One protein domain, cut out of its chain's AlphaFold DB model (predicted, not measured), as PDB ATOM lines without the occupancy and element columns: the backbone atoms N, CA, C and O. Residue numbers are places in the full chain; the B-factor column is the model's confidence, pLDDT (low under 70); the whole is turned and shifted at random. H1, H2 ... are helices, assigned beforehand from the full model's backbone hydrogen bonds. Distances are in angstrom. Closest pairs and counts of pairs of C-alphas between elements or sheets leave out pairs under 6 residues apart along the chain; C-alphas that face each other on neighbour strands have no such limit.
ATOM      1  N   PRO A 107      17.936 -39.662  25.165       59.97
ATOM      2  CA  PRO A 107      19.331 -39.957  25.497       59.97
ATOM      3  C   PRO A 107      20.175 -40.354  24.276       59.97
ATOM      4  O   PRO A 107      21.344 -39.991  24.193       59.97
ATOM      5  N   THR A 108      19.564 -41.049  23.309       58.72
ATOM      6  CA  THR A 108      20.214 -41.481  22.066       58.72
ATOM      7  C   THR A 108      20.541 -40.320  21.131       58.72
ATOM      8  O   THR A 108      21.548 -40.378  20.429       58.72
ATOM      9  N   PHE A 109      19.731 -39.258  21.122       60.75
ATOM     10  CA  PHE A 109      19.999 -38.072  20.315       60.75
ATOM     11  C   PHE A 109      20.912 -37.070  21.033       60.75
ATOM     12  O   PHE A 109      21.797 -36.509  20.403       60.75
ATOM     13  N   VAL A 110      20.792 -36.898  22.352       62.03
ATOM     14  CA  VAL A 110      21.663 -35.993  23.131       62.03
ATOM     15  C   VAL A 110      23.138 -36.417  23.066       62.03
ATOM     16  O   VAL A 110      24.037 -35.575  23.066       62.03
ATOM     17  N   GLU A 111      23.417 -37.720  22.991       60.06
ATOM     18  CA  GLU A 111      24.778 -38.234  22.790       60.06
ATOM     19  C   GLU A 111      25.303 -37.945  21.369       60.06
ATOM     20  O   GLU A 111      26.460 -37.560  21.195       60.06
ATOM     21  N   CYS A 112      24.426 -38.021  20.365       62.88
ATOM     22  CA  CYS A 112      24.693 -37.616  18.982       62.88
ATOM     23  C   CYS A 112      24.942 -36.096  18.867       62.88
ATOM     24  O   CYS A 112      25.941 -35.674  18.289       62.88
ATOM     25  N   GLU A 113      24.101 -35.266  19.486       59.88
ATOM     26  CA  GLU A 113      24.194 -33.804  19.473       59.88
ATOM     27  C   GLU A 113      25.482 -33.299  20.132       59.88
ATOM     28  O   GLU A 113      26.156 -32.435  19.575       59.88
ATOM     29  N   LYS A 114      25.891 -33.880  21.271       59.75
ATOM     30  CA  LYS A 114      27.176 -33.548  21.914       59.75
ATOM     31  C   LYS A 114      28.365 -33.794  20.992       59.75
ATOM     32  O   LYS A 114      29.301 -32.998  20.981       59.75
ATOM     33  N   ASN A 115      28.315 -34.863  20.206       55.84
ATOM     34  CA  ASN A 115      29.370 -35.189  19.258       55.84
ATOM     35  C   ASN A 115      29.306 -34.305  18.001       55.84
ATOM     36  O   ASN A 115      30.352 -33.943  17.477       55.84
ATOM     37  N   VAL A 116      28.120 -33.876  17.557       53.75
ATOM     38  CA  VAL A 116      27.944 -32.911  16.452       53.75
ATOM     39  C   VAL A 116      28.368 -31.490  16.859       53.75
ATOM     40  O   VAL A 116      28.989 -30.783  16.065       53.75
ATOM     41  N   ALA A 117      28.122 -31.077  18.108       53.94
ATOM     42  CA  ALA A 117      28.494 -29.763  18.642       53.94
ATOM     43  C   ALA A 117      30.014 -29.517  18.639       53.94
ATOM     44  O   ALA A 117      30.449 -28.383  18.444       53.94
ATOM     45  N   VAL A 118      30.826 -30.573  18.769       52.72
ATOM     46  CA  VAL A 118      32.297 -30.502  18.656       52.72
ATOM     47  C   VAL A 118      32.752 -30.159  17.226       52.72
ATOM     48  O   VAL A 118      33.824 -29.586  17.049       52.72
ATOM     49  N   PHE A 119      31.927 -30.421  16.204       51.53
ATOM     50  CA  PHE A 119      32.235 -30.137  14.794       51.53
ATOM     51  C   PHE A 119      31.495 -28.913  14.222       51.53
ATOM     52  O   PHE A 119      31.852 -28.421  13.148       51.53
ATOM     53  N   ASN A 120      30.528 -28.359  14.965       49.19
ATOM     54  CA  ASN A 120      29.679 -27.220  14.579       49.19
ATOM     55  C   ASN A 120      30.438 -25.884  14.388       49.19
ATOM     56  O   ASN A 120      29.851 -24.871  14.031       49.19
ATOM     57  N   ALA A 121      31.761 -25.858  14.573       56.50
ATOM     58  CA  ALA A 121      32.576 -24.679  14.281       56.50
ATOM     59  C   ALA A 121      32.729 -24.384  12.770       56.50
ATOM     60  O   ALA A 121      33.212 -23.312  12.416       56.50
ATOM     61  N   THR A 122      32.344 -25.307  11.875       64.19
ATOM     62  CA  THR A 122      32.530 -25.154  10.410       64.19
ATOM     63  C   THR A 122      31.244 -25.115   9.585       64.19
ATOM     64  O   THR A 122      31.289 -24.678   8.437       64.19
ATOM     65  N   CYS A 123      30.103 -25.526  10.139       73.44
ATOM     66  CA  CYS A 123      28.830 -25.558   9.424       73.44
ATOM     67  C   CYS A 123      27.990 -24.344   9.838       73.44
ATOM     68  O   CYS A 123      27.468 -24.282  10.948       73.44
ATOM     69  N   ALA A 124      27.921 -23.336   8.967       76.06
ATOM     70  CA  ALA A 124      27.155 -22.126   9.242       76.06
ATOM     71  C   ALA A 124      25.652 -22.431   9.350       76.06
ATOM     72  O   ALA A 124      25.139 -23.358   8.716       76.06
ATOM     73  N   GLN A 125      24.937 -21.619  10.132       73.19
ATOM     74  CA  GLN A 125      23.493 -21.754  10.295       73.19
ATOM     75  C   GLN A 125      22.781 -21.569   8.947       73.19
ATOM     76  O   GLN A 125      23.011 -20.587   8.243       73.19
ATOM     77  N   GLY A 126      21.942 -22.540   8.585       71.62
ATOM     78  CA  GLY A 126      21.186 -22.529   7.337       71.62
ATOM     79  C   GLY A 126      19.972 -21.602   7.396       71.62
ATOM     80  O   GLY A 126      19.567 -21.140   8.464       71.62
ATOM     81  N   THR A 127      19.376 -21.337   6.234       72.88
ATOM     82  CA  THR A 127      18.138 -20.552   6.112       72.88
ATOM     83  C   THR A 127      17.117 -21.290   5.247       72.88
ATOM     84  O   THR A 127      17.483 -22.050   4.353       72.88
ATOM     85  N   GLY A 128      15.824 -21.093   5.516       79.31
ATOM     86  CA  GLY A 128      14.750 -21.734   4.750       79.31
ATOM     87  C   GLY A 128      14.798 -23.265   4.827       79.31
ATOM     88  O   GLY A 128      14.560 -23.841   5.886       79.31
ATOM     89  N   CYS A 129      15.109 -23.911   3.701       80.06
ATOM     90  CA  CYS A 129      15.140 -25.371   3.558       80.06
ATOM     91  C   CYS A 129      16.421 -26.034   4.100       80.06
ATOM     92  O   CYS A 129      16.519 -27.260   4.111       80.06
ATOM     93  N   ASP A 130      17.396 -25.246   4.551       77.88
ATOM     94  CA  ASP A 130      18.689 -25.715   5.057       77.88
ATOM     95  C   ASP A 130      18.636 -26.029   6.562       77.88
ATOM     96  O   ASP A 130      19.264 -25.377   7.401       77.88
ATOM     97  N   TYR A 131      17.860 -27.054   6.917       75.75
ATOM     98  CA  TYR A 131      17.634 -27.460   8.311       75.75
ATOM     99  C   TYR A 131      18.897 -27.946   9.027       75.75
ATOM    100  O   TYR A 131      18.977 -27.869  10.251       75.75
ATOM    101  N   PHE A 132      19.880 -28.444   8.275       76.88
ATOM    102  CA  PHE A 132      21.114 -29.018   8.816       76.88
ATOM    103  C   PHE A 132      22.337 -28.132   8.542       76.88
ATOM    104  O   PHE A 132      23.435 -28.639   8.315       76.88
ATOM    105  N   GLY A 133      22.135 -26.811   8.535       75.69
ATOM    106  CA  GLY A 133      23.158 -25.826   8.174       75.69
ATOM    107  C   GLY A 133      23.174 -25.522   6.678       75.69
ATOM    108  O   GLY A 133      22.477 -26.187   5.915       75.69
ATOM    109  N   VAL A 134      23.948 -24.516   6.264       80.56
ATOM    110  CA  VAL A 134      24.081 -24.106   4.850       80.56
ATOM    111  C   VAL A 134      24.378 -25.321   3.968       80.56
ATOM    112  O   VAL A 134      25.261 -26.117   4.286       80.56
ATOM    113  N   ASP A 135      23.602 -25.495   2.896       80.19
ATOM    114  CA  ASP A 135      23.686 -26.657   1.996       80.19
ATOM    115  C   ASP A 135      23.548 -28.020   2.705       80.19
ATOM    116  O   ASP A 135      23.943 -29.063   2.183       80.19
ATOM    117  N   ASN A 136      22.947 -28.037   3.897       77.25
ATOM    118  CA  ASN A 136      22.835 -29.194   4.784       77.25
ATOM    119  C   ASN A 136      24.202 -29.806   5.159       77.25
ATOM    120  O   ASN A 136      24.337 -31.025   5.293       77.25
ATOM    121  N   CYS A 137      25.220 -28.958   5.362       79.19
ATOM    122  CA  CYS A 137      26.597 -29.369   5.657       79.19
ATOM    123  C   CYS A 137      26.763 -30.312   6.860       79.19
ATOM    124  O   CYS A 137      27.750 -31.047   6.917       79.19
ATOM    125  N   ALA A 138      25.820 -30.349   7.806       77.25
ATOM    126  CA  ALA A 138      25.911 -31.235   8.962       77.25
ATOM    127  C   ALA A 138      25.534 -32.698   8.653       77.25
ATOM    128  O   ALA A 138      25.855 -33.580   9.448       77.25
ATOM    129  N   VAL A 139      24.892 -33.001   7.516       82.75
ATOM    130  CA  VAL A 139      24.369 -34.353   7.230       82.75
ATOM    131  C   VAL A 139      25.448 -35.445   7.203       82.75
ATOM    132  O   VAL A 139      25.265 -36.455   7.890       82.75
ATOM    133  N   PRO A 140      26.584 -35.290   6.491       77.56
ATOM    134  CA  PRO A 140      27.634 -36.309   6.493       77.56
ATOM    135  C   PRO A 140      28.170 -36.589   7.900       77.56
ATOM    136  O   PRO A 140      28.439 -37.734   8.251       77.56
ATOM    137  N   ILE A 141      28.275 -35.548   8.729       69.94
ATOM    138  CA  ILE A 141      28.777 -35.648  10.102       69.94
ATOM    139  C   ILE A 141      27.768 -36.383  10.983       69.94
ATOM    140  O   ILE A 141      28.147 -37.315  11.687       69.94
ATOM    141  N   ILE A 142      26.481 -36.032  10.894       73.75
ATOM    142  CA  ILE A 142      25.404 -36.726  11.614       73.75
ATOM    143  C   ILE A 142      25.413 -38.220  11.269       73.75
ATOM    144  O   ILE A 142      25.301 -39.059  12.156       73.75
ATOM    145  N   LYS A 143      25.620 -38.582  10.000       79.25
ATOM    146  CA  LYS A 143      25.729 -39.989   9.587       79.25
ATOM    147  C   LYS A 143      26.946 -40.702  10.161       79.25
ATOM    148  O   LYS A 143      26.817 -41.849  10.579       79.25
ATOM    149  N   ILE A 144      28.112 -40.053  10.169       69.19
ATOM    150  CA  ILE A 144      29.357 -40.625  10.707       69.19
ATOM    151  C   ILE A 144      29.240 -40.846  12.216       69.19
ATOM    152  O   ILE A 144      29.634 -41.891  12.723       69.19
ATOM    153  N   VAL A 145      28.700 -39.860  12.923       66.50
ATOM    154  CA  VAL A 145      28.643 -39.840  14.386       66.50
ATOM    155  C   VAL A 145      27.491 -40.686  14.917       66.50
ATOM    156  O   VAL A 145      27.655 -41.427  15.881       66.50
ATOM    157  N   CYS A 146      26.318 -40.561  14.304       72.31
ATOM    158  CA  CYS A 146      25.065 -41.093  14.836       72.31
ATOM    159  C   CYS A 146      24.595 -42.336  14.072       72.31
ATOM    160  O   CYS A 146      23.711 -43.056  14.534       72.31
ATOM    161  N   GLY A 147      25.203 -42.622  12.919       77.62
ATOM    162  CA  GLY A 147      24.854 -43.744  12.062       77.62
ATOM    163  C   GLY A 147      23.724 -43.426  11.080       77.62
ATOM    164  O   GLY A 147      22.889 -42.541  11.279       77.62
ATOM    165  N   GLN A 148      23.687 -44.200   9.996       82.62
ATOM    166  CA  GLN A 148      22.734 -44.032   8.894       82.62
ATOM    167  C   GLN A 148      21.268 -44.227   9.329       82.62
ATOM    168  O   GLN A 148      20.383 -43.548   8.814       82.62
ATOM    169  N   GLU A 149      21.005 -45.131  10.278       81.44
ATOM    170  CA  GLU A 149      19.656 -45.405  10.793       81.44
ATOM    171  C   GLU A 149      19.103 -44.212  11.585       81.44
ATOM    172  O   GLU A 149      17.997 -43.743  11.317       81.44
ATOM    173  N   LYS A 150      19.906 -43.643  12.493       75.25
ATOM    174  CA  LYS A 150      19.512 -42.459  13.269       75.25
ATOM    175  C   LYS A 150      19.377 -41.221  12.395       75.25
ATOM    176  O   LYS A 150      18.450 -40.443  12.595       75.25
ATOM    177  N   TRP A 151      20.226 -41.072  11.378       81.56
ATOM    178  CA  TRP A 151      20.032 -40.046  10.354       81.56
ATOM    179  C   TRP A 151      18.662 -40.164   9.670       81.56
ATOM    180  O   TRP A 151      17.972 -39.157   9.518       81.56
ATOM    181  N   ALA A 152      18.250 -41.372   9.275       84.62
ATOM    182  CA  ALA A 152      16.967 -41.572   8.605       84.62
ATOM    183  C   ALA A 152      15.787 -41.173   9.507       84.62
ATOM    184  O   ALA A 152      14.919 -40.421   9.066       84.62
ATOM    185  N   GLU A 153      15.796 -41.594  10.777       79.94
ATOM    186  CA  GLU A 153      14.791 -41.187  11.770       79.94
ATOM    187  C   GLU A 153      14.736 -39.657  11.932       79.94
ATOM    188  O   GLU A 153      13.655 -39.062  11.938       79.94
ATOM    189  N   TYR A 154      15.902 -39.014  12.016       74.88
ATOM    190  CA  TYR A 154      16.028 -37.573  12.216       74.88
ATOM    191  C   TYR A 154      15.516 -36.758  11.028       74.88
ATOM    192  O   TYR A 154      14.705 -35.840  11.176       74.88
ATOM    193  N   ARG A 155      15.948 -37.142   9.826       84.56
ATOM    194  CA  ARG A 155      15.484 -36.572   8.564       84.56
ATOM    195  C   ARG A 155      13.966 -36.688   8.447       84.56
ATOM    196  O   ARG A 155      13.303 -35.709   8.115       84.56
ATOM    197  N   ASP A 156      13.408 -37.861   8.733       83.38
ATOM    198  CA  ASP A 156      11.976 -38.111   8.571       83.38
ATOM    199  C   ASP A 156      11.139 -37.315   9.588       83.38
ATOM    200  O   ASP A 156      10.054 -36.826   9.249       83.38
ATOM    201  N   ALA A 157      11.660 -37.103  10.803       76.94
ATOM    202  CA  ALA A 157      11.052 -36.219  11.795       76.94
ATOM    203  C   ALA A 157      11.012 -34.754  11.319       76.94
ATOM    204  O   ALA A 157       9.953 -34.126  11.382       76.94
ATOM    205  N   ILE A 158      12.122 -34.233  10.777       78.94
ATOM    206  CA  ILE A 158      12.193 -32.878  10.200       78.94
ATOM    207  C   ILE A 158      11.226 -32.728   9.022       78.94
ATOM    208  O   ILE A 158      10.404 -31.811   9.009       78.94
ATOM    209  N   ILE A 159      11.246 -33.659   8.063       82.50
ATOM    210  CA  ILE A 159      10.327 -33.628   6.917       82.50
ATOM    211  C   ILE A 159       8.874 -33.607   7.407       82.50
ATOM    212  O   ILE A 159       8.068 -32.822   6.913       82.50
ATOM    213  N   THR A 160       8.526 -34.431   8.395       80.56
ATOM    214  CA  THR A 160       7.157 -34.497   8.932       80.56
ATOM    215  C   THR A 160       6.727 -33.193   9.605       80.56
ATOM    216  O   THR A 160       5.567 -32.799   9.478       80.56
ATOM    217  N   ALA A 161       7.634 -32.524  10.318       73.94
ATOM    218  CA  ALA A 161       7.332 -31.292  11.040       73.94
ATOM    219  C   ALA A 161       7.165 -30.080  10.108       73.94
ATOM    220  O   ALA A 161       6.294 -29.240  10.342       73.94
ATOM    221  N   TYR A 162       7.976 -29.997   9.049       75.31
ATOM    222  CA  TYR A 162       8.119 -28.772   8.260       75.31
ATOM    223  C   TYR A 162       7.555 -28.849   6.837       75.31
ATOM    224  O   TYR A 162       7.337 -27.805   6.218       75.31
ATOM    225  N   ARG A 163       7.269 -30.042   6.301       80.19
ATOM    226  CA  ARG A 163       6.678 -30.185   4.962       80.19
ATOM    227  C   ARG A 163       5.296 -29.528   4.902       80.19
ATOM    228  O   ARG A 163       4.371 -29.926   5.608       80.19
ATOM    229  N   GLY A 164       5.144 -28.558   3.997       70.12
ATOM    230  CA  GLY A 164       3.870 -27.879   3.734       70.12
ATOM    231  C   GLY A 164       3.505 -26.775   4.733       70.12
ATOM    232  O   GLY A 164       2.342 -26.369   4.786       70.12
ATOM    233  N   THR A 165       4.456 -26.293   5.537       71.25
ATOM    234  CA  THR A 165       4.303 -25.013   6.246       71.25
ATOM    235  C   THR A 165       4.562 -23.844   5.285       71.25
ATOM    236  O   THR A 165       5.222 -24.022   4.264       71.25
ATOM    237  N   GLU A 166       4.035 -22.653   5.594       63.28
ATOM    238  CA  GLU A 166       4.022 -21.482   4.688       63.28
ATOM    239  C   GLU A 166       5.405 -21.091   4.138       63.28
ATOM    240  O   GLU A 166       5.494 -20.638   3.006       63.28
ATOM    241  N   ASN A 167       6.480 -21.339   4.891       65.75
ATOM    242  CA  ASN A 167       7.850 -21.016   4.473       65.75
ATOM    243  C   ASN A 167       8.578 -22.164   3.749       65.75
ATOM    244  O   ASN A 167       9.738 -22.001   3.383       65.75
ATOM    245  N   ASN A 168       7.941 -23.327   3.572       72.31
ATOM    246  CA  ASN A 168       8.607 -24.558   3.125       72.31
ATOM    247  C   ASN A 168       7.829 -25.347   2.062       72.31
ATOM    248  O   ASN A 168       8.028 -26.559   1.901       72.31
ATOM    249  N   THR A 169       6.904 -24.694   1.359       73.31
ATOM    250  CA  THR A 169       6.159 -25.315   0.254       73.31
ATOM    251  C   THR A 169       7.073 -25.723  -0.897       73.31
ATOM    252  O   THR A 169       6.801 -26.729  -1.547       73.31
ATOM    253  N   ASP A 170       8.185 -25.005  -1.070       81.31
ATOM    254  CA  ASP A 170       9.069 -25.126  -2.232       81.31
ATOM    255  C   ASP A 170      10.367 -25.888  -1.910       81.31
ATOM    256  O   ASP A 170      11.266 -25.994  -2.745       81.31
ATOM    257  N   CYS A 171      10.488 -26.434  -0.696       82.94
ATOM    258  CA  CYS A 171      11.650 -27.226  -0.314       82.94
ATOM    259  C   CYS A 171      11.675 -28.573  -1.045       82.94
ATOM    260  O   CYS A 171      10.698 -29.328  -1.027       82.94
ATOM    261  N   ASP A 172      12.832 -28.923  -1.611       84.38
ATOM    262  CA  ASP A 172      13.067 -30.242  -2.198       84.38
ATOM    263  C   ASP A 172      13.340 -31.285  -1.103       84.38
ATOM    264  O   ASP A 172      14.474 -31.626  -0.752       84.38
ATOM    265  N   TRP A 173      12.252 -31.799  -0.537       82.62
ATOM    266  CA  TRP A 173      12.296 -32.842   0.481       82.62
ATOM    267  C   TRP A 173      12.791 -34.193  -0.046       82.62
ATOM    268  O   TRP A 173      13.147 -35.056   0.756       82.62
ATOM    269  N   GLU A 174      12.785 -34.412  -1.363       82.88
ATOM    270  CA  GLU A 174      13.304 -35.646  -1.953       82.88
ATOM    271  C   GLU A 174      14.832 -35.591  -2.042       82.88
ATOM    272  O   GLU A 174      15.485 -36.574  -1.683       82.88
ATOM    273  N   LYS A 175      15.421 -34.424  -2.342       82.00
ATOM    274  CA  LYS A 175      16.871 -34.193  -2.217       82.00
ATOM    275  C   LYS A 175      17.381 -34.524  -0.813       82.00
ATOM    276  O   LYS A 175      18.416 -35.174  -0.679       82.00
ATOM    277  N   MET A 176      16.621 -34.199   0.236       76.38
ATOM    278  CA  MET A 176      16.989 -34.566   1.611       76.38
ATOM    279  C   MET A 176      17.109 -36.073   1.856       76.38
ATOM    280  O   MET A 176      17.877 -36.493   2.718       76.38
ATOM    281  N   LYS A 177      16.366 -36.902   1.115       78.81
ATOM    282  CA  LYS A 177      16.466 -38.364   1.234       78.81
ATOM    283  C   LYS A 177      17.699 -38.928   0.538       78.81
ATOM    284  O   LYS A 177      18.092 -40.045   0.862       78.81
ATOM    285  N   THR A 178      18.271 -38.174  -0.402       77.44
ATOM    286  CA  THR A 178      19.463 -38.574  -1.162       77.44
ATOM    287  C   THR A 178      20.774 -38.244  -0.461       77.44
ATOM    288  O   THR A 178      21.788 -38.851  -0.800       77.44
ATOM    289  N   TYR A 179      20.752 -37.329   0.516       68.50
ATOM    290  CA  TYR A 179      21.920 -37.058   1.347       68.50
ATOM    291  C   TYR A 179      22.297 -38.251   2.197       68.50
ATOM    292  O   TYR A 179      23.520 -38.498   2.263       68.50
TER     293      TYR A 179
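Overview. This is residues 107 to 179 of the 179 residues of the protein "DUF19 domain-containing protein" of Caenorhabditis nigoni (UniProt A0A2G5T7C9). H2 sits between H1 and long H3, which stand at steep angles to it, while the long loop 118 to 138 runs out and folds back. Beyond H3, residues 163 to 174 turn back to little H4, beside H3. The printed part has 73 residues with four named helices, H1 to H4, and no named strand: all helix, compact, radius of gyration of the C-alphas 12.2 A, spans 32 by 24 by 21 A.

Along the chain. Find C-alpha 107 at (19.331, -39.957, 25.497); H1 runs to 117, 15.3 A. H2 is residues 139 to 146, H3 148 to 162, 21.1 A, and H4 175 to 178, ending at (19.463, -38.574, -1.162).

Arrangement. H2 touches H1, closest C-alphas Cys 112 and Cys 146, 5.4 A, at a steep tilt of 51 degrees, opposite ways. H3 touches H2 with residues 150 to 151 alone, closest C-alphas Lys 143 and Trp 151, 5.7 A. H4 is close to H3 but not clearly touching: C-alphas 155 and 176, the closest, are 7.4 A apart. In H2 and H3 every O i to N i+4 pair is within hydrogen-bond range, in H1 6 of 7; H4 is too short for one.

Size, cuts and confidence. The printed part has no cut. Links H1 to H2 and H3 to H4 are long. Look for pLDDT under 70 at residues 107 to 122, among others.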